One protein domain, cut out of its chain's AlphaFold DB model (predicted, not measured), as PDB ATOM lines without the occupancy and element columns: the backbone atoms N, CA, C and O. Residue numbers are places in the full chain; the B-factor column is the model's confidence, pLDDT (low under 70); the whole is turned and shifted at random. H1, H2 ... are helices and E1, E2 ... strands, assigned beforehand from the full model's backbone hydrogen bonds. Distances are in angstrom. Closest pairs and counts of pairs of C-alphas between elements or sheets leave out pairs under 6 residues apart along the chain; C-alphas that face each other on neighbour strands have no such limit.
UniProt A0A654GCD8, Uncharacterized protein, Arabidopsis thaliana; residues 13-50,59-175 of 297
ATOM      1  N   LEU A  13     129.113 103.545 130.236       88.44
ATOM      2  CA  LEU A  13     128.523 102.295 129.771       88.44
ATOM      3  C   LEU A  13     127.136 102.119 130.396       88.44
ATOM      4  O   LEU A  13     126.935 102.449 131.568       88.44
ATOM      5  N   PHE A  14     126.192 101.565 129.636       90.62
ATOM      6  CA  PHE A  14     124.811 101.364 130.077       90.62
ATOM      7  C   PHE A  14     124.394  99.897 130.014       90.62
ATOM      8  O   PHE A  14     124.841  99.136 129.156       90.62
ATOM      9  N   SER A  15     123.518  99.511 130.936       90.12
ATOM     10  CA  SER A  15     122.933  98.176 131.027       90.12
ATOM     11  C   SER A  15     121.795  98.003 130.021       90.12
ATOM     12  O   SER A  15     121.059  98.945 129.728       90.12
ATOM     13  N   CYS A  16     121.613  96.779 129.517       90.81
ATOM     14  CA  CYS A  16     120.517  96.452 128.607       90.81
ATOM     15  C   CYS A  16     119.148  96.735 129.255       90.81
ATOM     16  O   CYS A  16     118.844  96.151 130.302       90.81
ATOM     17  N   PRO A  17     118.287  97.569 128.638       89.88
ATOM     18  CA  PRO A  17     116.956  97.835 129.170       89.88
ATOM     19  C   PRO A  17     116.098  96.582 129.334       89.88
ATOM     20  O   PRO A  17     115.398  96.482 130.333       89.88
ATOM     21  N   SER A  18     116.174  95.607 128.417       88.75
ATOM     22  CA  SER A  18     115.419  94.354 128.567       88.75
ATOM     23  C   SER A  18     115.811  93.614 129.842       88.75
ATOM     24  O   SER A  18     114.938  93.253 130.614       88.75
ATOM     25  N   SER A  19     117.104  93.502 130.148       87.50
ATOM     26  CA  SER A  19     117.548  92.869 131.395       87.50
ATOM     27  C   SER A  19     117.160  93.656 132.643       87.50
ATOM     28  O   SER A  19     116.805  93.049 133.650       87.50
ATOM     29  N   ARG A  20     117.165  94.995 132.576       86.94
ATOM     30  CA  ARG A  20     116.643  95.840 133.664       86.94
ATOM     31  C   ARG A  20     115.150  95.588 133.897       86.94
ATOM     32  O   ARG A  20     114.733  95.491 135.044       86.94
ATOM     33  N   ILE A  21     114.363  95.478 132.825       83.94
ATOM     34  CA  ILE A  21     112.922  95.190 132.873       83.94
ATOM     35  C   ILE A  21     112.667  93.776 133.405       83.94
ATOM     36  O   ILE A  21     111.806  93.604 134.257       83.94
ATOM     37  N   ASP A  22     113.415  92.777 132.942       83.12
ATOM     38  CA  ASP A  22     113.239  91.379 133.352       83.12
ATOM     39  C   ASP A  22     113.597  91.176 134.830       83.12
ATOM     40  O   ASP A  22     112.842  90.546 135.572       83.12
ATOM     41  N   PHE A  23     114.708  91.770 135.283       80.06
ATOM     42  CA  PHE A  23     115.086  91.775 136.696       80.06
ATOM     43  C   PHE A  23     114.018  92.457 137.560       80.06
ATOM     44  O   PHE A  23     113.641  91.948 138.614       80.06
ATOM     45  N   HIS A  24     113.484  93.586 137.086       78.12
ATOM     46  CA  HIS A  24     112.416  94.312 137.765       78.12
ATOM     47  C   HIS A  24     111.122  93.491 137.862       78.12
ATOM     48  O   HIS A  24     110.559  93.376 138.946       78.12
ATOM     49  N   LYS A  25     110.692  92.846 136.770       77.88
ATOM     50  CA  LYS A  25     109.507  91.973 136.747       77.88
ATOM     51  C   LYS A  25     109.633  90.813 137.734       77.88
ATOM     52  O   LYS A  25     108.674  90.539 138.445       77.88
ATOM     53  N   ARG A  26     110.798  90.161 137.822       76.44
ATOM     54  CA  ARG A  26     111.024  89.040 138.751       76.44
ATOM     55  C   ARG A  26     110.763  89.431 140.205       76.44
ATOM     56  O   ARG A  26     109.988  88.757 140.871       76.44
ATOM     57  N   ASN A  27     111.348  90.540 140.659       69.06
ATOM     58  CA  ASN A  27     111.219  90.997 142.047       69.06
ATOM     59  C   ASN A  27     109.767  91.302 142.462       69.06
ATOM     60  O   ASN A  27     109.486  91.406 143.652       69.06
ATOM     61  N   HIS A  28     108.851  91.439 141.500       68.69
ATOM     62  CA  HIS A  28     107.436  91.721 141.739       68.69
ATOM     63  C   HIS A  28     106.495  90.544 141.427       68.69
ATOM     64  O   HIS A  28     105.319  90.623 141.765       68.69
ATOM     65  N   ILE A  29     106.980  89.450 140.825       57.50
ATOM     66  CA  ILE A  29     106.179  88.233 140.582       57.50
ATOM     67  C   ILE A  29     106.071  87.366 141.851       57.50
ATOM     68  O   ILE A  29     105.082  86.657 142.014       57.50
ATOM     69  N   ASP A  30     107.023  87.472 142.784       50.91
ATOM     70  CA  ASP A  30     107.059  86.651 144.006       50.91
ATOM     71  C   ASP A  30     106.218  87.220 145.179       50.91
ATOM     72  O   ASP A  30     106.136  86.606 146.244       50.91
ATOM     73  N   GLY A  31     105.563  88.377 145.007       48.72
ATOM     74  CA  GLY A  31     104.811  89.073 146.057       48.72
ATOM     75  C   GLY A  31     103.303  89.138 145.800       48.72
ATOM     76  O   GLY A  31     102.855  89.594 144.753       48.72
ATOM     77  N   HIS A  32     102.506  88.757 146.799       46.53
ATOM     78  CA  HIS A  32     101.049  88.948 146.874       46.53
ATOM     79  C   HIS A  32     100.672  90.445 147.052       46.53
ATOM     80  O   HIS A  32      99.920  90.805 147.957       46.53
ATOM     81  N   GLU A  33     101.212  91.349 146.230       51.34
ATOM     82  CA  GLU A  33     101.003  92.795 146.362       51.34
ATOM     83  C   GLU A  33     100.044  93.353 145.304       51.34
ATOM     84  O   GLU A  33     100.185  93.152 144.102       51.34
ATOM     85  N   THR A  34      99.065  94.115 145.786       54.50
ATOM     86  CA  THR A  34      97.963  94.752 145.048       54.50
ATOM     87  C   THR A  34      98.363  96.030 144.296       54.50
ATOM     88  O   THR A  34      97.495  96.804 143.889       54.50
ATOM     89  N   GLN A  35      99.659  96.305 144.137       60.53
ATOM     90  CA  GLN A  35     100.136  97.582 143.609       60.53
ATOM     91  C   GLN A  35     100.228  97.568 142.074       60.53
ATOM     92  O   GLN A  35     101.002  96.819 141.499       60.53
ATOM     93  N   GLU A  36      99.475  98.440 141.392       72.94
ATOM     94  CA  GLU A  36      99.427  98.504 139.914       72.94
ATOM     95  C   GLU A  36     100.702  99.078 139.253       72.94
ATOM     96  O   GLU A  36     100.893  98.948 138.038       72.94
ATOM     97  N   PHE A  37     101.565  99.728 140.044       81.56
ATOM     98  CA  PHE A  37     102.726 100.497 139.594       81.56
ATOM     99  C   PHE A  37     103.977 100.187 140.417       81.56
ATOM    100  O   PHE A  37     104.032 100.479 141.614       81.56
ATOM    101  N   TYR A  38     105.010  99.694 139.743       82.94
ATOM    102  CA  TYR A  38     106.234  99.180 140.346       82.94
ATOM    103  C   TYR A  38     107.437 100.069 139.988       82.94
ATOM    104  O   TYR A  38     107.856 100.094 138.827       82.94
ATOM    105  N   PRO A  39     108.001 100.847 140.928       85.06
ATOM    106  CA  PRO A  39     109.127 101.728 140.631       85.06
ATOM    107  C   PRO A  39     110.420 100.962 140.328       85.06
ATOM    108  O   PRO A  39     110.717  99.962 140.978       85.06
ATOM    109  N   PHE A  40     111.228 101.459 139.391       82.75
ATOM    110  CA  PHE A  40     112.557 100.900 139.132       82.75
ATOM    111  C   PHE A  40     113.537 101.243 140.262       82.75
ATOM    112  O   PHE A  40     113.567 102.375 140.748       82.75
ATOM    113  N   ASN A  41     114.380 100.275 140.629       76.81
ATOM    114  CA  ASN A  41     115.452 100.411 141.623       76.81
ATOM    115  C   ASN A  41     116.859 100.084 141.069       76.81
ATOM    116  O   ASN A  41     117.847 100.314 141.759       76.81
ATOM    117  N   CYS A  42     116.984  99.611 139.821       74.94
ATOM    118  CA  CYS A  42     118.274  99.266 139.200       74.94
ATOM    119  C   CYS A  42     118.830 100.350 138.272       74.94
ATOM    120  O   CYS A  42     118.153 100.795 137.331       74.94
ATOM    121  N   SER A  43     120.083 100.746 138.529       80.19
ATOM    122  CA  SER A  43     120.770 101.818 137.802       80.19
ATOM    123  C   SER A  43     120.805 101.534 136.294       80.19
ATOM    124  O   SER A  43     121.006 100.383 135.892       80.19
ATOM    125  N   PRO A  44     120.621 102.552 135.431       84.69
ATOM    126  CA  PRO A  44     120.832 102.398 133.994       84.69
ATOM    127  C   PRO A  44     122.311 102.181 133.645       84.69
ATOM    128  O   PRO A  44     122.609 101.625 132.590       84.69
ATOM    129  N   HIS A  45     123.243 102.580 134.516       86.75
ATOM    130  CA  HIS A  45     124.675 102.445 134.265       86.75
ATOM    131  C   HIS A  45     125.148 100.999 134.400       86.75
ATOM    132  O   HIS A  45     124.708 100.251 135.275       86.75
ATOM    133  N   PHE A  46     126.078 100.616 133.533       81.94
ATOM    134  CA  PHE A  46     126.760  99.336 133.614       81.94
ATOM    135  C   PHE A  46     127.890  99.433 134.655       81.94
ATOM    136  O   PHE A  46     128.749 100.318 134.541       81.94
ATOM    137  N   PRO A  47     127.919  98.570 135.681       76.19
ATOM    138  CA  PRO A  47     128.906  98.677 136.748       76.19
ATOM    139  C   PRO A  47     130.312  98.391 136.207       76.19
ATOM    140  O   PRO A  47     130.586  97.338 135.640       76.19
ATOM    141  N   SER A  48     131.223  99.353 136.379       56.38
ATOM    142  CA  SER A  48     132.602  99.265 135.869       56.38
ATOM    143  C   SER A  48     133.544  98.473 136.787       56.38
ATOM    144  O   SER A  48     134.644  98.109 136.378       56.38
ATOM    145  N   LYS A  49     133.133  98.213 138.036       51.44
ATOM    146  CA  LYS A  49     133.823  97.385 139.036       51.44
ATOM    147  C   LYS A  49     132.771  96.711 139.919       51.44
ATOM    148  O   LYS A  49     131.761  97.339 140.227       51.44
ATOM    149  N   ARG A  50     133.020  95.475 140.367       44.84
ATOM    150  CA  ARG A  50     132.297  94.899 141.513       44.84
ATOM    151  C   ARG A  50     132.679  95.720 142.747       44.84
ATOM    152  O   ARG A  50     133.738  95.494 143.321       44.84
ATOM    153  N   SER A  59     122.609  92.208 142.535       67.19
ATOM    154  CA  SER A  59     122.883  92.712 141.193       67.19
ATOM    155  C   SER A  59     122.283  91.756 140.170       67.19
ATOM    156  O   SER A  59     122.505  90.549 140.244       67.19
ATOM    157  N   PHE A  60     121.612  92.269 139.135       69.19
ATOM    158  CA  PHE A  60     121.127  91.407 138.049       69.19
ATOM    159  C   PHE A  60     122.266  90.650 137.338       69.19
ATOM    160  O   PHE A  60     122.024  89.638 136.687       69.19
ATOM    161  N   LEU A  61     123.515  91.122 137.442       67.56
ATOM    162  CA  LEU A  61     124.684  90.451 136.865       67.56
ATOM    163  C   LEU A  61     125.026  89.133 137.571       67.56
ATOM    164  O   LEU A  61     125.579  88.229 136.931       67.56
ATOM    165  N   ASP A  62     124.654  89.014 138.846       69.06
ATOM    166  CA  ASP A  62     124.834  87.813 139.664       69.06
ATOM    167  C   ASP A  62     123.748  86.760 139.380       69.06
ATOM    168  O   ASP A  62     123.793  85.650 139.901       69.06
ATOM    169  N   TRP A  63     122.791  87.069 138.495       70.69
ATOM    170  CA  TRP A  63     121.763  86.124 138.085       70.69
ATOM    171  C   TRP A  63     122.341  85.033 137.168       70.69
ATOM    172  O   TRP A  63     122.817  85.310 136.058       70.69
ATOM    173  N   ASP A  64     122.244  83.779 137.607       66.69
ATOM    174  CA  ASP A  64     122.521  82.575 136.812       66.69
ATOM    175  C   ASP A  64     121.393  82.283 135.806       66.69
ATOM    176  O   ASP A  64     120.705  81.265 135.854       66.69
ATOM    177  N   ASN A  65     121.185  83.209 134.869       69.94
ATOM    178  CA  ASN A  65     120.334  83.011 133.701       69.94
ATOM    179  C   ASN A  65     121.153  83.282 132.429       69.94
ATOM    180  O   ASN A  65     121.609  84.411 132.246       69.94
ATOM    181  N   PRO A  66     121.338  82.298 131.530       66.31
ATOM    182  CA  PRO A  66     122.114  82.491 130.305       66.31
ATOM    183  C   PRO A  66     121.478  83.502 129.337       66.31
ATOM    184  O   PRO A  66     122.167  84.020 128.464       66.31
ATOM    185  N   TYR A  67     120.189  83.817 129.502       70.19
ATOM    186  CA  TYR A  67     119.460  84.777 128.673       70.19
ATOM    187  C   TYR A  67     119.559  86.226 129.176       70.19
ATOM    188  O   TYR A  67     119.017  87.129 128.536       70.19
ATOM    189  N   ILE A  68     120.244  86.487 130.300       80.38
ATOM    190  CA  ILE A  68     120.446  87.864 130.759       80.38
ATOM    191  C   ILE A  68     121.589  88.552 130.014       80.38
ATOM    192  O   ILE A  68     122.672  88.003 129.812       80.38
ATOM    193  N   CYS A  69     121.369  89.808 129.630       86.81
ATOM    194  CA  CYS A  69     122.357  90.594 128.913       86.81
ATOM    195  C   CYS A  69     123.415  91.128 129.891       86.81
ATOM    196  O   CYS A  69     123.245  92.190 130.489       86.81
ATOM    197  N   LYS A  70     124.526  90.395 130.040       83.12
ATOM    198  CA  LYS A  70     125.664  90.748 130.914       83.12
ATOM    199  C   LYS A  70     126.724  91.633 130.245       83.12
ATOM    200  O   LYS A  70     127.817  91.781 130.781       83.12
ATOM    201  N   LEU A  71     126.423  92.208 129.082       85.62
ATOM    202  CA  LEU A  71     127.299  93.140 128.371       85.62
ATOM    203  C   LEU A  71     126.636  94.515 128.260       85.62
ATOM    204  O   LEU A  71     125.405  94.586 128.153       85.62
ATOM    205  N   PRO A  72     127.431  95.601 128.270       88.81
ATOM    206  CA  PRO A  72     126.896  96.930 128.049       88.81
ATOM    207  C   PRO A  72     126.317  97.042 126.640       88.81
ATOM    208  O   PRO A  72     126.783  96.401 125.695       88.81
ATOM    209  N   VAL A  73     125.295  97.878 126.497       91.56
ATOM    210  CA  VAL A  73     124.755  98.210 125.179       91.56
ATOM    211  C   VAL A  73     125.716  99.113 124.408       91.56
ATOM    212  O   VAL A  73     126.445  99.916 124.992       91.56
ATOM    213  N   VAL A  74     125.700  98.995 123.082       89.75
ATOM    214  CA  VAL A  74     126.567  99.758 122.179       89.75
ATOM    215  C   VAL A  74     125.782 100.921 121.591       89.75
ATOM    216  O   VAL A  74     124.704 100.708 121.039       89.75
ATOM    217  N   LEU A  75     126.312 102.141 121.716       88.69
ATOM    218  CA  LEU A  75     125.742 103.326 121.078       88.69
ATOM    219  C   LEU A  75     125.997 103.269 119.570       88.69
ATOM    220  O   LEU A  75     127.131 103.098 119.127       88.69
ATOM    221  N   LEU A  76     124.940 103.454 118.793       82.94
ATOM    222  CA  LEU A  76     124.957 103.471 117.342       82.94
ATOM    223  C   LEU A  76     124.341 104.781 116.837       82.94
ATOM    224  O   LEU A  76     123.401 105.334 117.421       82.94
ATOM    225  N   PHE A  77     124.899 105.281 115.738       77.88
ATOM    226  CA  PHE A  77     124.432 106.481 115.053       77.88
ATOM    227  C   PHE A  77     123.770 106.067 113.746       77.88
ATOM    228  O   PHE A  77     124.346 105.295 112.979       77.88
ATOM    229  N   TRP A  78     122.568 106.577 113.482       65.94
ATOM    230  CA  TRP A  78     121.944 106.375 112.180       65.94
ATOM    231  C   TRP A  78     122.591 107.319 111.162       65.94
ATOM    232  O   TRP A  78     122.490 108.536 111.298       65.94
ATOM    233  N   CYS A  79     123.271 106.766 110.159       58.81
ATOM    234  CA  CYS A  79     123.993 107.526 109.135       58.81
ATOM    235  C   CYS A  79     123.349 107.474 107.737       58.81
ATOM    236  O   CYS A  79     123.864 108.115 106.822       58.81
ATOM    237  N   ASN A  80     122.224 106.769 107.561       58.50
ATOM    238  CA  ASN A  80     121.530 106.718 106.269       58.50
ATOM    239  C   ASN A  80     120.636 107.952 106.063       58.50
ATOM    240  O   ASN A  80     119.993 108.435 106.995       58.50
ATOM    241  N   THR A  81     120.583 108.441 104.820       52.88
ATOM    242  CA  THR A  81     119.777 109.601 104.389       52.88
ATOM    243  C   THR A  81     118.283 109.307 104.252       52.88
ATOM    244  O   THR A  81     117.493 110.238 104.113       52.88
ATOM    245  N   GLU A  82     117.880 108.038 104.306       56.50
ATOM    246  CA  GLU A  82     116.480 107.611 104.294       56.50
ATOM    247  C   GLU A  82     116.016 107.329 105.731       56.50
ATOM    248  O   GLU A  82     116.727 106.684 106.514       56.50
ATOM    249  N   GLN A  83     114.844 107.859 106.107       56.03
ATOM    250  CA  GLN A  83     114.204 107.477 107.368       56.03
ATOM    251  C   GLN A  83     113.826 105.993 107.270       56.03
ATOM    252  O   GLN A  83     113.224 105.619 106.263       56.03
ATOM    253  N   PRO A  84     114.165 105.152 108.261       53.75
ATOM    254  CA  PRO A  84     113.823 103.733 108.204       53.75
ATOM    255  C   PRO A  84     112.309 103.555 108.208       53.75
ATOM    256  O   PRO A  84     111.592 104.381 108.788       53.75
ATOM    257  N   ASP A  85     111.838 102.462 107.616       58.88
ATOM    258  CA  ASP A  85     110.447 102.058 107.757       58.88
ATOM    259  C   ASP A  85     110.133 101.886 109.263       58.88
ATOM    260  O   ASP A  85     110.913 101.259 109.988       58.88
ATOM    261  N   PRO A  86     109.032 102.451 109.793       56.56
ATOM    262  CA  PRO A  86     108.562 102.164 111.150       56.56
ATOM    263  C   PRO A  86     108.405 100.666 111.471       56.56
ATOM    264  O   PRO A  86     108.354 100.310 112.649       56.56
ATOM    265  N   GLU A  87     108.303  99.802 110.459       59.72
ATOM    266  CA  GLU A  87     108.315  98.340 110.596       59.72
ATOM    267  C   GLU A  87     109.714  97.781 110.940       59.72
ATOM    268  O   GLU A  87     109.805  96.780 111.652       59.72
ATOM    269  N   ASP A  88     110.801  98.446 110.531       68.00
ATOM    270  CA  ASP A  88     112.182  97.949 110.671       68.00
ATOM    271  C   ASP A  88     112.775  98.163 112.072       68.00
ATOM    272  O   ASP A  88     113.754  97.521 112.458       68.00
ATOM    273  N   PHE A  89     112.197  99.069 112.867       81.00
ATOM    274  CA  PHE A  89     112.669  99.360 114.217       81.00
ATOM    275  C   PHE A  89     111.524  99.370 115.218       81.00
ATOM    276  O   PHE A  89     110.581 100.151 115.126       81.00
ATOM    277  N   ARG A  90     111.683  98.592 116.288       86.00
ATOM    278  CA  ARG A  90     110.852  98.693 117.485       86.00
ATOM    279  C   ARG A  90     111.739  98.652 118.716       86.00
ATOM    280  O   ARG A  90     112.457  97.683 118.940       86.00
ATOM    281  N   CYS A  91     111.673  99.699 119.535       88.38
ATOM    282  CA  CYS A  91     112.473  99.745 120.752       88.38
ATOM    283  C   CYS A  91     112.085  98.614 121.704       88.38
ATOM    284  O   CYS A  91     110.936  98.525 122.139       88.38
ATOM    285  N   GLY A  92     113.065  97.801 122.094       88.38
ATOM    286  CA  GLY A  92     112.875  96.655 122.979       88.38
ATOM    287  C   GLY A  92     112.493  96.999 124.422       88.38
ATOM    288  O   GLY A  92     112.297  96.079 125.211       88.38
ATOM    289  N   ALA A  93     112.439  98.289 124.777       87.44
ATOM    290  CA  ALA A  93     112.099  98.767 126.119       87.44
ATOM    291  C   ALA A  93     110.726  99.440 126.205       87.44
ATOM    292  O   ALA A  93     110.016  99.226 127.173       87.44
ATOM    293  N   CYS A  94     110.365 100.283 125.232       85.31
ATOM    294  CA  CYS A  94     109.094 101.022 125.247       85.31
ATOM    295  C   CYS A  94     108.147 100.640 124.099       85.31
ATOM    296  O   CYS A  94     107.063 101.207 123.978       85.31
ATOM    297  N   GLY A  95     108.567  99.745 123.200       83.44
ATOM    298  CA  GLY A  95     107.753  99.247 122.089       83.44
ATOM    299  C   GLY A  95     107.457 100.257 120.975       83.44
ATOM    300  O   GLY A  95     106.721  99.919 120.044       83.44
ATOM    301  N   ARG A  96     108.001 101.482 121.041       81.94
ATOM    302  CA  ARG A  96     107.752 102.552 120.060       81.94
ATOM    303  C   ARG A  96     108.611 102.378 118.799       81.94
ATOM    304  O   ARG A  96     109.814 102.142 118.941       81.94
ATOM    305  N   PRO A  97     108.039 102.594 117.597       80.19
ATOM    306  CA  PRO A  97     108.775 102.499 116.335       80.19
ATOM    307  C   PRO A  97     109.509 103.789 115.937       80.19
ATOM    308  O   PRO A  97     110.112 103.884 114.880       80.19
ATOM    309  N   THR A  98     109.448 104.838 116.761       73.75
ATOM    310  CA  THR A  98     110.033 106.138 116.414       73.75
ATOM    311  C   THR A  98     111.558 106.066 116.408       73.75
ATOM    312  O   THR A  98     112.140 105.989 117.479       73.75
ATOM    313  N   LEU A  99     112.235 106.153 115.268       66.19
ATOM    314  CA  LEU A  99     113.695 106.256 115.286       66.19
ATOM    315  C   LEU A  99     114.171 107.636 115.750       66.19
ATOM    316  O   LEU A  99     113.611 108.675 115.400       66.19
ATOM    317  N   SER A 100     115.220 107.621 116.566       66.56
ATOM    318  CA  SER A 100     116.028 108.785 116.924       66.56
ATOM    319  C   SER A 100     117.352 108.696 116.156       66.56
ATOM    320  O   SER A 100     117.784 107.598 115.810       66.56
ATOM    321  N   ALA A 101     118.028 109.827 115.927       71.44
ATOM    322  CA  ALA A 101     119.358 109.851 115.300       71.44
ATOM    323  C   ALA A 101     120.398 108.993 116.057       71.44
ATOM    324  O   ALA A 101     121.399 108.558 115.486       71.44
ATOM    325  N   THR A 102     120.146 108.742 117.343       82.62
ATOM    326  CA  THR A 102     120.977 107.931 118.236       82.62
ATOM    327  C   THR A 102     120.164 106.819 118.886       82.62
ATOM    328  O   THR A 102     119.091 107.068 119.446       82.62
ATOM    329  N   TYR A 103     120.685 105.601 118.868       88.12
ATOM    330  CA  TYR A 103     120.064 104.441 119.499       88.12
ATOM    331  C   TYR A 103     121.142 103.525 120.071       88.12
ATOM    332  O   TYR A 103     122.312 103.619 119.718       88.12
ATOM    333  N   TYR A 104     120.746 102.641 120.971       91.19
ATOM    334  CA  TYR A 104     121.620 101.610 121.509       91.19
ATOM    335  C   TYR A 104     121.206 100.247 120.967       91.19
ATOM    336  O   TYR A 104     120.016  99.990 120.806       91.19
ATOM    337  N   ALA A 105     122.163  99.357 120.740       91.06
ATOM    338  CA  ALA A 105     121.899  97.953 120.456       91.06
ATOM    339  C   ALA A 105     122.477  97.066 121.558       91.06
ATOM    340  O   ALA A 105     123.568  97.318 122.080       91.06
ATOM    341  N   CYS A 106     121.749  96.009 121.907       91.62
ATOM    342  CA  CYS A 106     122.289  94.918 122.702       91.62
ATOM    343  C   CYS A 106     122.641  93.754 121.780       91.62
ATOM    344  O   CYS A 106     121.773  93.231 121.091       91.62
ATOM    345  N   LEU A 107     123.897  93.314 121.814       88.56
ATOM    346  CA  LEU A 107     124.368  92.192 120.997       88.56
ATOM    347  C   LEU A 107     123.951  90.820 121.548       88.56
ATOM    348  O   LEU A 107     124.140  89.819 120.874       88.56
ATOM    349  N   ILE A 108     123.421  90.765 122.777       89.12
ATOM    350  CA  ILE A 108     122.992  89.511 123.413       89.12
ATOM    351  C   ILE A 108     121.538  89.198 123.069       89.12
ATOM    352  O   ILE A 108     121.234  88.088 122.654       89.12
ATOM    353  N   CYS A 109     120.630  90.162 123.253       90.81
ATOM    354  CA  CYS A 109     119.214  89.969 122.928       90.81
ATOM    355  C   CYS A 109     118.826  90.486 121.540       90.81
ATOM    356  O   CYS A 109     117.646  90.459 121.209       90.81
ATOM    357  N   GLU A 110     119.793  91.009 120.778       89.38
ATOM    358  CA  GLU A 110     119.633  91.528 119.409       89.38
ATOM    359  C   GLU A 110     118.570  92.637 119.272       89.38
ATOM    360  O   GLU A 110     118.120  92.973 118.180       89.38
ATOM    361  N   LYS A 111     118.176  93.260 120.391       89.81
ATOM    362  CA  LYS A 111     117.212  94.365 120.419       89.81
ATOM    363  C   LYS A 111     117.907  95.713 120.320       89.81
ATOM    364  O   LYS A 111     118.994  95.931 120.865       89.81
ATOM    365  N   MET A 112     117.200  96.651 119.700       90.62
ATOM    366  CA  MET A 112     117.577  98.056 119.643       90.62
ATOM    367  C   MET A 112     116.723  98.877 120.614       90.62
ATOM    368  O   MET A 112     115.580  98.530 120.920       90.62
ATOM    369  N   PHE A 113     117.272  99.980 121.109       90.31
ATOM    370  CA  PHE A 113     116.669 100.804 122.148       90.31
ATOM    371  C   PHE A 113     116.867 102.287 121.861       90.31
ATOM    372  O   PHE A 113     117.921 102.706 121.385       90.31
ATOM    373  N   HIS A 114     115.882 103.107 122.219       90.62
ATOM    374  CA  HIS A 114     116.074 104.556 122.248       90.62
ATOM    375  C   HIS A 114     117.154 104.945 123.243       90.62
ATOM    376  O   HIS A 114     117.228 104.367 124.331       90.62
ATOM    377  N   LYS A 115     117.911 105.993 122.912       90.44
ATOM    378  CA  LYS A 115     118.836 106.641 123.843       90.44
ATOM    379  C   LYS A 115     118.144 106.979 125.165       90.44
ATOM    380  O   LYS A 115     118.630 106.610 126.224       90.44
ATOM    381  N   GLU A 116     116.960 107.577 125.103       91.00
ATOM    382  CA  GLU A 116     116.170 107.982 126.267       91.00
ATOM    383  C   GLU A 116     115.682 106.791 127.100       91.00
ATOM    384  O   GLU A 116     115.501 106.921 128.302       91.00
ATOM    385  N   CYS A 117     115.472 105.619 126.492       90.75
ATOM    386  CA  CYS A 117     115.090 104.408 127.225       90.75
ATOM    387  C   CYS A 117     116.280 103.744 127.929       90.75
ATOM    388  O   CYS A 117     116.099 103.084 128.950       90.75
ATOM    389  N   VAL A 118     117.485 103.890 127.376       91.75
ATOM    390  CA  VAL A 118     118.723 103.362 127.962       91.75
ATOM    391  C   VAL A 118     119.210 104.271 129.082       91.75
ATOM    392  O   VAL A 118     119.471 103.810 130.190       91.75
ATOM    393  N   GLU A 119     119.282 105.566 128.799       91.88
ATOM    394  CA  GLU A 119     119.844 106.587 129.682       91.88
ATOM    395  C   GLU A 119     118.818 107.138 130.685       91.88
ATOM    396  O   GLU A 119     119.126 108.079 131.410       91.88
ATOM    397  N   SER A 120     117.604 106.575 130.739       91.06
ATOM    398  CA  SER A 120     116.519 107.034 131.614       91.06
ATOM    399  C   SER A 120     116.956 107.045 133.093       91.06
ATOM    400  O   SER A 120     117.150 105.960 133.666       91.06
ATOM    401  N   PRO A 121     117.075 108.211 133.754       91.50
ATOM    402  CA  PRO A 121     117.300 108.263 135.199       91.50
ATOM    403  C   PRO A 121     116.057 107.798 135.974       91.50
ATOM    404  O   PRO A 121     114.948 107.758 135.439       91.50
ATOM    405  N   PHE A 122     116.211 107.466 137.256       90.56
ATOM    406  CA  PHE A 122     115.079 107.028 138.082       90.56
ATOM    407  C   PHE A 122     114.032 108.107 138.311       90.56
ATOM    408  O   PHE A 122     112.848 107.797 138.407       90.56
ATOM    409  N   GLU A 123     114.463 109.359 138.395       93.50
ATOM    410  CA  GLU A 123     113.591 110.497 138.620       93.50
ATOM    411  C   GLU A 123     113.983 111.646 137.699       93.50
ATOM    412  O   GLU A 123     115.165 111.868 137.429       93.50
ATOM    413  N   ILE A 124     112.980 112.375 137.216       93.94
ATOM    414  CA  ILE A 124     113.155 113.592 136.422       93.94
ATOM    415  C   ILE A 124     112.179 114.670 136.875       93.94
ATOM    416  O   ILE A 124     111.080 114.371 137.340       93.94
ATOM    417  N   ILE A 125     112.549 115.928 136.655       91.56
ATOM    418  CA  ILE A 125     111.626 117.062 136.706       91.56
ATOM    419  C   ILE A 125     111.308 117.444 135.262       91.56
ATOM    420  O   ILE A 125     112.183 117.896 134.525       91.56
ATOM    421  N   HIS A 126     110.065 117.227 134.833       89.19
ATOM    422  CA  HIS A 126     109.657 117.558 133.469       89.19
ATOM    423  C   HIS A 126     109.381 119.068 133.344       89.19
ATOM    424  O   HIS A 126     108.688 119.615 134.204       89.19
ATOM    425  N   PRO A 127     109.818 119.764 132.272       86.56
ATOM    426  CA  PRO A 127     109.635 121.214 132.165       86.56
ATOM    427  C   PRO A 127     108.171 121.685 132.191       86.56
ATOM    428  O   PRO A 127     107.897 122.744 132.740       86.56
ATOM    429  N   SER A 128     107.223 120.904 131.653       83.19
ATOM    430  CA  SER A 128     105.772 121.191 131.753       83.19
ATOM    431  C   SER A 128     105.124 120.662 133.041       83.19
ATOM    432  O   SER A 128     103.906 120.726 133.208       83.19
ATOM    433  N   HIS A 129     105.907 120.044 133.926       86.88
ATOM    434  CA  HIS A 129     105.456 119.571 135.229       86.88
ATOM    435  C   HIS A 129     106.539 119.792 136.308       86.88
ATOM    436  O   HIS A 129     107.054 118.830 136.870       86.88
ATOM    437  N   PRO A 130     106.900 121.056 136.603       87.69
ATOM    438  CA  PRO A 130     108.096 121.379 137.387       87.69
ATOM    439  C   PRO A 130     107.950 121.144 138.897       87.69
ATOM    440  O   PRO A 130     108.947 121.128 139.610       87.69
ATOM    441  N   PHE A 131     106.721 120.995 139.399       88.69
ATOM    442  CA  PHE A 131     106.447 120.941 140.840       88.69
ATOM    443  C   PHE A 131     106.538 119.538 141.449       88.69
ATOM    444  O   PHE A 131     106.646 119.422 142.665       88.69
ATOM    445  N   HIS A 132     106.496 118.481 140.635       90.75
ATOM    446  CA  HIS A 132     106.643 117.105 141.105       90.75
ATOM    447  C   HIS A 132     107.640 116.353 140.231       90.75
ATOM    448  O   HIS A 132     107.672 116.539 139.013       90.75
ATOM    449  N   SER A 133     108.411 115.459 140.847       93.25
ATOM    450  CA  SER A 133     109.218 114.507 140.096       93.25
ATOM    451  C   SER A 133     108.343 113.450 139.435       93.25
ATOM    452  O   SER A 133     107.286 113.050 139.937       93.25
ATOM    453  N   LEU A 134     108.789 113.009 138.264       94.00
ATOM    454  CA  LEU A 134     108.294 111.803 137.631       94.00
ATOM    455  C   LEU A 134     109.261 110.673 137.950       94.00
ATOM    456  O   LEU A 134     110.457 110.806 137.693       94.00
ATOM    457  N   ARG A 135     108.739 109.554 138.445       94.62
ATOM    458  CA  ARG A 135     109.526 108.372 138.786       94.62
ATOM    459  C   ARG A 135     109.394 107.297 137.716       94.62
ATOM    460  O   ARG A 135     108.287 106.993 137.266       94.62
ATOM    461  N   LEU A 136     110.520 106.718 137.312       93.06
ATOM    462  CA  LEU A 136     110.574 105.613 136.365       93.06
ATOM    463  C   LEU A 136     109.945 104.365 137.000       93.06
ATOM    464  O   LEU A 136     110.354 103.916 138.071       93.06
ATOM    465  N   THR A 137     108.935 103.826 136.337       90.25
ATOM    466  CA  THR A 137     107.998 102.824 136.846       90.25
ATOM    467  C   THR A 137     107.668 101.825 135.735       90.25
ATOM    468  O   THR A 137     107.826 102.137 134.552       90.25
ATOM    469  N   SER A 138     107.220 100.631 136.121       86.69
ATOM    470  CA  SER A 138     106.627  99.628 135.238       86.69
ATOM    471  C   SER A 138     105.223  99.238 135.693       86.69
ATOM    472  O   SER A 138     104.893  99.331 136.877       86.69
ATOM    473  N   SER A 139     104.394  98.797 134.751       83.50
ATOM    474  CA  SER A 139     103.074  98.223 135.014       83.50
ATOM    475  C   SER A 139     102.791  97.088 134.028       83.50
ATOM    476  O   SER A 139     103.172  97.197 132.858       83.50
ATOM    477  N   PRO A 140     102.111  96.009 134.461       76.50
ATOM    478  CA  PRO A 140     101.632  94.967 133.554       76.50
ATOM    479  C   PRO A 140     100.473  95.451 132.671       76.50
ATOM    480  O   PRO A 140     100.165  94.819 131.662       76.50
ATOM    481  N   GLN A 141      99.813  96.552 133.044       82.44
ATOM    482  CA  GLN A 141      98.706  97.123 132.290       82.44
ATOM    483  C   GLN A 141      99.207  98.131 131.254       82.44
ATOM    484  O   GLN A 141     100.132  98.903 131.513       82.44
ATOM    485  N   SER A 142      98.524  98.169 130.109       85.50
ATOM    486  CA  SER A 142      98.770  99.160 129.063       85.50
ATOM    487  C   SER A 142      98.477 100.570 129.565       85.50
ATOM    488  O   SER A 142      97.393 100.849 130.079       85.50
ATOM    489  N   GLN A 143      99.444 101.467 129.393       89.25
ATOM    490  CA  GLN A 143      99.362 102.854 129.836       89.25
ATOM    491  C   GLN A 143      99.224 103.800 128.650       89.25
ATOM    492  O   GLN A 143      99.747 103.536 127.570       89.25
ATOM    493  N   ASN A 144      98.555 104.938 128.851       90.06
ATOM    494  CA  ASN A 144      98.441 105.988 127.840       90.06
ATOM    495  C   ASN A 144      99.395 107.145 128.158       90.06
ATOM    496  O   ASN A 144      99.369 107.712 129.250       90.06
ATOM    497  N   CYS A 145     100.241 107.518 127.198       89.00
ATOM    498  CA  CYS A 145     101.144 108.645 127.381       89.00
ATOM    499  C   CYS A 145     100.421 109.977 127.183       89.00
ATOM    500  O   CYS A 145      99.962 110.283 126.086       89.00
ATOM    501  N   ILE A 146     100.478 110.850 128.186       86.62
ATOM    502  CA  ILE A 146      99.779 112.140 128.151       86.62
ATOM    503  C   ILE A 146     100.260 113.103 127.056       86.62
ATOM    504  O   ILE A 146      99.520 113.987 126.651       86.62
ATOM    505  N   CYS A 147     101.499 112.937 126.582       83.50
ATOM    506  CA  CYS A 147     102.126 113.825 125.599       83.50
ATOM    507  C   CYS A 147     101.864 113.415 124.145       83.50
ATOM    508  O   CYS A 147     101.951 114.252 123.254       83.50
ATOM    509  N   CYS A 148     101.620 112.132 123.872       85.00
ATOM    510  CA  CYS A 148     101.440 111.653 122.495       85.00
ATOM    511  C   CYS A 148     100.214 110.763 122.304       85.00
ATOM    512  O   CYS A 148      99.981 110.296 121.197       85.00
ATOM    513  N   HIS A 149      99.464 110.498 123.372       86.31
ATOM    514  CA  HIS A 149      98.228 109.720 123.400       86.31
ATOM    515  C   HIS A 149      98.331 108.271 122.906       86.31
ATOM    516  O   HIS A 149      97.314 107.593 122.774       86.31
ATOM    517  N   HIS A 150      99.547 107.769 122.678       86.38
ATOM    518  CA  HIS A 150      99.778 106.371 122.336       86.38
ATOM    519  C   HIS A 150      99.808 105.491 123.582       86.38
ATOM    520  O   HIS A 150     100.356 105.882 124.619       86.38
ATOM    521  N   TYR A 151      99.252 104.293 123.420       87.44
ATOM    522  CA  TYR A 151      99.337 103.218 124.393       87.44
ATOM    523  C   TYR A 151     100.680 102.500 124.305       87.44
ATOM    524  O   TYR A 151     101.229 102.335 123.212       87.44
ATOM    525  N   PHE A 152     101.199 102.075 125.450       84.19
ATOM    526  CA  PHE A 152     102.479 101.391 125.553       84.19
ATOM    527  C   PHE A 152     102.558 100.562 126.841       84.19
ATOM    528  O   PHE A 152     101.758 100.739 127.759       84.19
ATOM    529  N   ASN A 153     103.547  99.671 126.889       79.75
ATOM    530  CA  ASN A 153     103.795  98.765 128.008       79.75
ATOM    531  C   ASN A 153     105.212  98.980 128.570       79.75
ATOM    532  O   ASN A 153     106.018  99.714 127.991       79.75
ATOM    533  N   ASP A 154     105.514  98.287 129.667       80.94
ATOM    534  CA  ASP A 154     106.829  98.228 130.308       80.94
ATOM    535  C   ASP A 154     107.235  99.547 130.980       80.94
ATOM    536  O   ASP A 154     106.714  99.840 132.048       80.94
ATOM    537  N   ILE A 155     108.157 100.339 130.417       87.75
ATOM    538  CA  ILE A 155     108.806 101.441 131.154       87.75
ATOM    539  C   ILE A 155     108.190 102.820 130.900       87.75
ATOM    540  O   ILE A 155     107.997 103.243 129.757       87.75
ATOM    541  N   PHE A 156     107.958 103.577 131.973       91.06
ATOM    542  CA  PHE A 156     107.480 104.959 131.898       91.06
ATOM    543  C   PHE A 156     107.787 105.798 133.118       91.06
ATOM    544  O   PHE A 156     108.035 105.304 134.208       91.06
ATOM    545  N   TYR A 157     107.690 107.105 132.926       94.00
ATOM    546  CA  TYR A 157     107.677 108.079 133.996       94.00
ATOM    547  C   TYR A 157     106.259 108.295 134.511       94.00
ATOM    548  O   TYR A 157     105.343 108.559 133.730       94.00
ATOM    549  N   HIS A 158     106.099 108.210 135.828       93.62
ATOM    550  CA  HIS A 158     104.830 108.377 136.521       93.62
ATOM    551  C   HIS A 158     104.951 109.393 137.665       93.62
ATOM    552  O   HIS A 158     105.895 109.346 138.451       93.62
ATOM    553  N   CYS A 159     103.980 110.299 137.779       92.56
ATOM    554  CA  CYS A 159     103.773 111.118 138.974       92.56
ATOM    555  C   CYS A 159     102.558 110.594 139.737       92.56
ATOM    556  O   CYS A 159     101.435 110.746 139.255       92.56
ATOM    557  N   SER A 160     102.760 110.060 140.941       90.00
ATOM    558  CA  SER A 160     101.673 109.556 141.791       90.00
ATOM    559  C   SER A 160     100.690 110.649 142.217       90.00
ATOM    560  O   SER A 160      99.483 110.428 142.203       90.00
ATOM    561  N   THR A 161     101.184 111.853 142.523       90.06
ATOM    562  CA  THR A 161     100.354 112.985 142.967       90.06
ATOM    563  C   THR A 161      99.405 113.473 141.873       90.06
ATOM    564  O   THR A 161      98.239 113.759 142.133       90.06
ATOM    565  N   CYS A 162      99.891 113.578 140.634       88.19
ATOM    566  CA  CYS A 162      99.108 114.097 139.509       88.19
ATOM    567  C   CYS A 162      98.520 113.015 138.601       88.19
ATOM    568  O   CYS A 162      97.800 113.366 137.667       88.19
ATOM    569  N   LYS A 163      98.827 111.734 138.854       89.12
ATOM    570  CA  LYS A 163      98.468 110.588 138.002       89.12
ATOM    571  C   LYS A 163      98.895 110.791 136.543       89.12
ATOM    572  O   LYS A 163      98.175 110.450 135.608       89.12
ATOM    573  N   LEU A 164     100.053 111.422 136.350       89.25
ATOM    574  CA  LEU A 164     100.606 111.730 135.030       89.25
ATOM    575  C   LEU A 164     101.498 110.581 134.580       89.25
ATOM    576  O   LEU A 164     102.364 110.165 135.344       89.25
ATOM    577  N   ILE A 165     101.321 110.126 133.337       92.06
ATOM    578  CA  ILE A 165     102.131 109.064 132.731       92.06
ATOM    579  C   ILE A 165     102.751 109.536 131.409       92.06
ATOM    580  O   ILE A 165     102.075 110.090 130.536       92.06
ATOM    581  N   MET A 166     104.056 109.312 131.245       91.56
ATOM    582  CA  MET A 166     104.815 109.671 130.047       91.56
ATOM    583  C   MET A 166     105.801 108.581 129.634       91.56
ATOM    584  O   MET A 166     106.520 108.033 130.465       91.56
ATOM    585  N   HIS A 167     105.923 108.348 128.323       91.06
ATOM    586  CA  HIS A 167     107.061 107.603 127.785       91.06
ATOM    587  C   HIS A 167     108.388 108.267 128.192       91.06
ATOM    588  O   HIS A 167     108.444 109.503 128.213       91.06
ATOM    589  N   PRO A 168     109.485 107.502 128.347       90.94
ATOM    590  CA  PRO A 168     110.823 108.068 128.525       90.94
ATOM    591  C   PRO A 168     111.196 109.067 127.421       90.94
ATOM    592  O   PRO A 168     111.560 110.202 127.710       90.94
ATOM    593  N   ILE A 169     110.963 108.709 126.152       89.38
ATOM    594  CA  ILE A 169     111.243 109.577 124.991       89.38
ATOM    595  C   ILE A 169     110.437 110.881 125.042       89.38
ATOM    596  O   ILE A 169     110.912 111.929 124.619       89.38
ATOM    597  N   CYS A 170     109.190 110.829 125.517       89.06
ATOM    598  CA  CYS A 170     108.350 112.021 125.622       89.06
ATOM    599  C   CYS A 170     108.809 112.915 126.773       89.06
ATOM    600  O   CYS A 170     108.844 114.129 126.609       89.06
ATOM    601  N   ALA A 171     109.157 112.322 127.914       90.88
ATOM    602  CA  ALA A 171     109.526 113.058 129.115       90.88
ATOM    603  C   ALA A 171     110.943 113.652 129.049       90.88
ATOM    604  O   ALA A 171     111.208 114.685 129.649       90.88
ATOM    605  N   MET A 172     111.849 113.025 128.299       90.50
ATOM    606  CA  MET A 172     113.231 113.491 128.136       90.50
ATOM    607  C   MET A 172     113.425 114.367 126.890       90.50
ATOM    608  O   MET A 172     114.526 114.852 126.635       90.50
ATOM    609  N   ARG A 173     112.367 114.595 126.103       87.06
ATOM    610  CA  ARG A 173     112.430 115.450 124.914       87.06
ATOM    611  C   ARG A 173     112.708 116.897 125.311       87.06
ATOM    612  O   ARG A 173     111.975 117.485 126.102       87.06
ATOM    613  N   SER A 174     113.703 117.509 124.673       86.19
ATOM    614  CA  SER A 174     113.997 118.934 124.838       86.19
ATOM    615  C   SER A 174     112.795 119.807 124.457       86.19
ATOM    616  O   SER A 174     112.256 119.682 123.349       86.19
ATOM    617  N   ILE A 175     112.417 120.729 125.342       85.88
ATOM    618  CA  ILE A 175     111.407 121.759 125.079       85.88
ATOM    619  C   ILE A 175     112.146 123.094 124.923       85.88
ATOM    620  O   ILE A 175     112.728 123.573 125.896       85.88
TER     621      ILE A 175
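Overview. This is residues 13 to 50 and 59 to 175 of the 297 residues of an uncharacterized protein of Arabidopsis thaliana (UniProt A0A654GCD8). Two small antiparallel sheets lie toward different ends of the model, a three-stranded one of E1, E2 and E3 and a larger, strongly twisted one of E4, E5, E6 and E7, with two one-turn helices, H2 and H3, touching between them. The longest helix, H1, begins close to H2 and E3 and crosses over E5 and E6, and residues 29 to 34, of which 29 is the last residue of H1, stick out free of the rest. The printed part has 155 residues, with three named helices and seven named strands in the order H1 E1 E2 E3 H2 E4 E5 E6 E7 H3, and the sheets run E1 - E2 - E3 and E4 - E5 - E6 - E7. The class is mixed, helices and strands, yet under half of the residues, 64 of 155, are in named elements. The whole is compact, with a radius of gyration of the C-alphas of 15.6 A and spans of 42 by 40 by 28 A.

Along the chain. Start at Leu 13 and find C-alpha 17 at (116.956, 97.835, 129.170); from there H1 runs over residues 17 to 29, 18.4 A from first to last C-alpha. Past the cut, look for E1 at residues 74 to 77, E2 at 102 to 105 and E3 at 112 to 114. H2 follows at residues 115 to 118, then E4 at 123 to 126. Find C-alpha 129 at (105.456, 119.571, 135.229), where E5 begins; it is the longest strand, residues 129 to 144, 17.0 A from end to end, and it bends by 143 degrees at residue 141. E6, residues 151 to 159, measures 17.2 A and bends by 104 degrees at residue 154. E7 takes residues 164 to 166, and H3, residues 168 to 171, ends at C-alpha 171, (109.526, 113.058, 129.115).

Arrangement. Begin with the sheet of E4 to E7, a meander, each strand the antiparallel neighbour of the one before, with hairpins E4 and E5, E5 and E6, and E6 and E7. Pairing is staggered: E5 pairs with E4 over residues 129 to 135, with N 134 and O 124 at 2.8 A, and with E6 over residues 135 to 144, with N 137 and O 156 at 2.7 A. Between E6 and E7 look at N 157 and O 166, 2.9 A. Residues 38 to 39 pair antiparallel with residues 137 to 138 of E5. H1 is on this sheet, making two layers, a helix on one face of a sheet; its height is 9.6 A, and it runs across the strands, at 76 degrees to E5 on the local plane. It lies over E5 and only just over E6, with 3 C-alphas on E6; its closest C-alphas to E6 are those of Ile 21 and Asp 154, 7.3 A. H3 is on the sheet too, at a height of 7.8 A. H3 touches H2, with the C-alphas of Glu 116 and Ile 169 closest at 5.3 A. H2 and H1 are close but not clearly touching, with the C-alphas of Pro 17 and Val 118 at 5.9 A. H2 is on the second sheet, the meander E1 E2 E3, where N 76 and O 103 are 2.8 A apart and N 113 and O 104 also 2.8 A. H1 is on this sheet as well, while E1, E2 and E3 are apart from each of E4, E5, E6 and E7. In H1, 8 of 9 O i to N i+4 pairs are within hydrogen-bond range; H2 and H3 are too short for such a pair.

Size, cuts and confidence. The C-alphas farthest apart are those of His 32 and Thr 81, 50.8 A. Residues 51 to 58 are not printed, and C-alphas 50 and 59 are 9.7 A apart across that cut. Of the links printed whole, E1 to E2 is long, 24 residues. The mean pLDDT of the printed part is 81.0; 32 residues are under 70, among them residues 27 to 35 and 78 to 88.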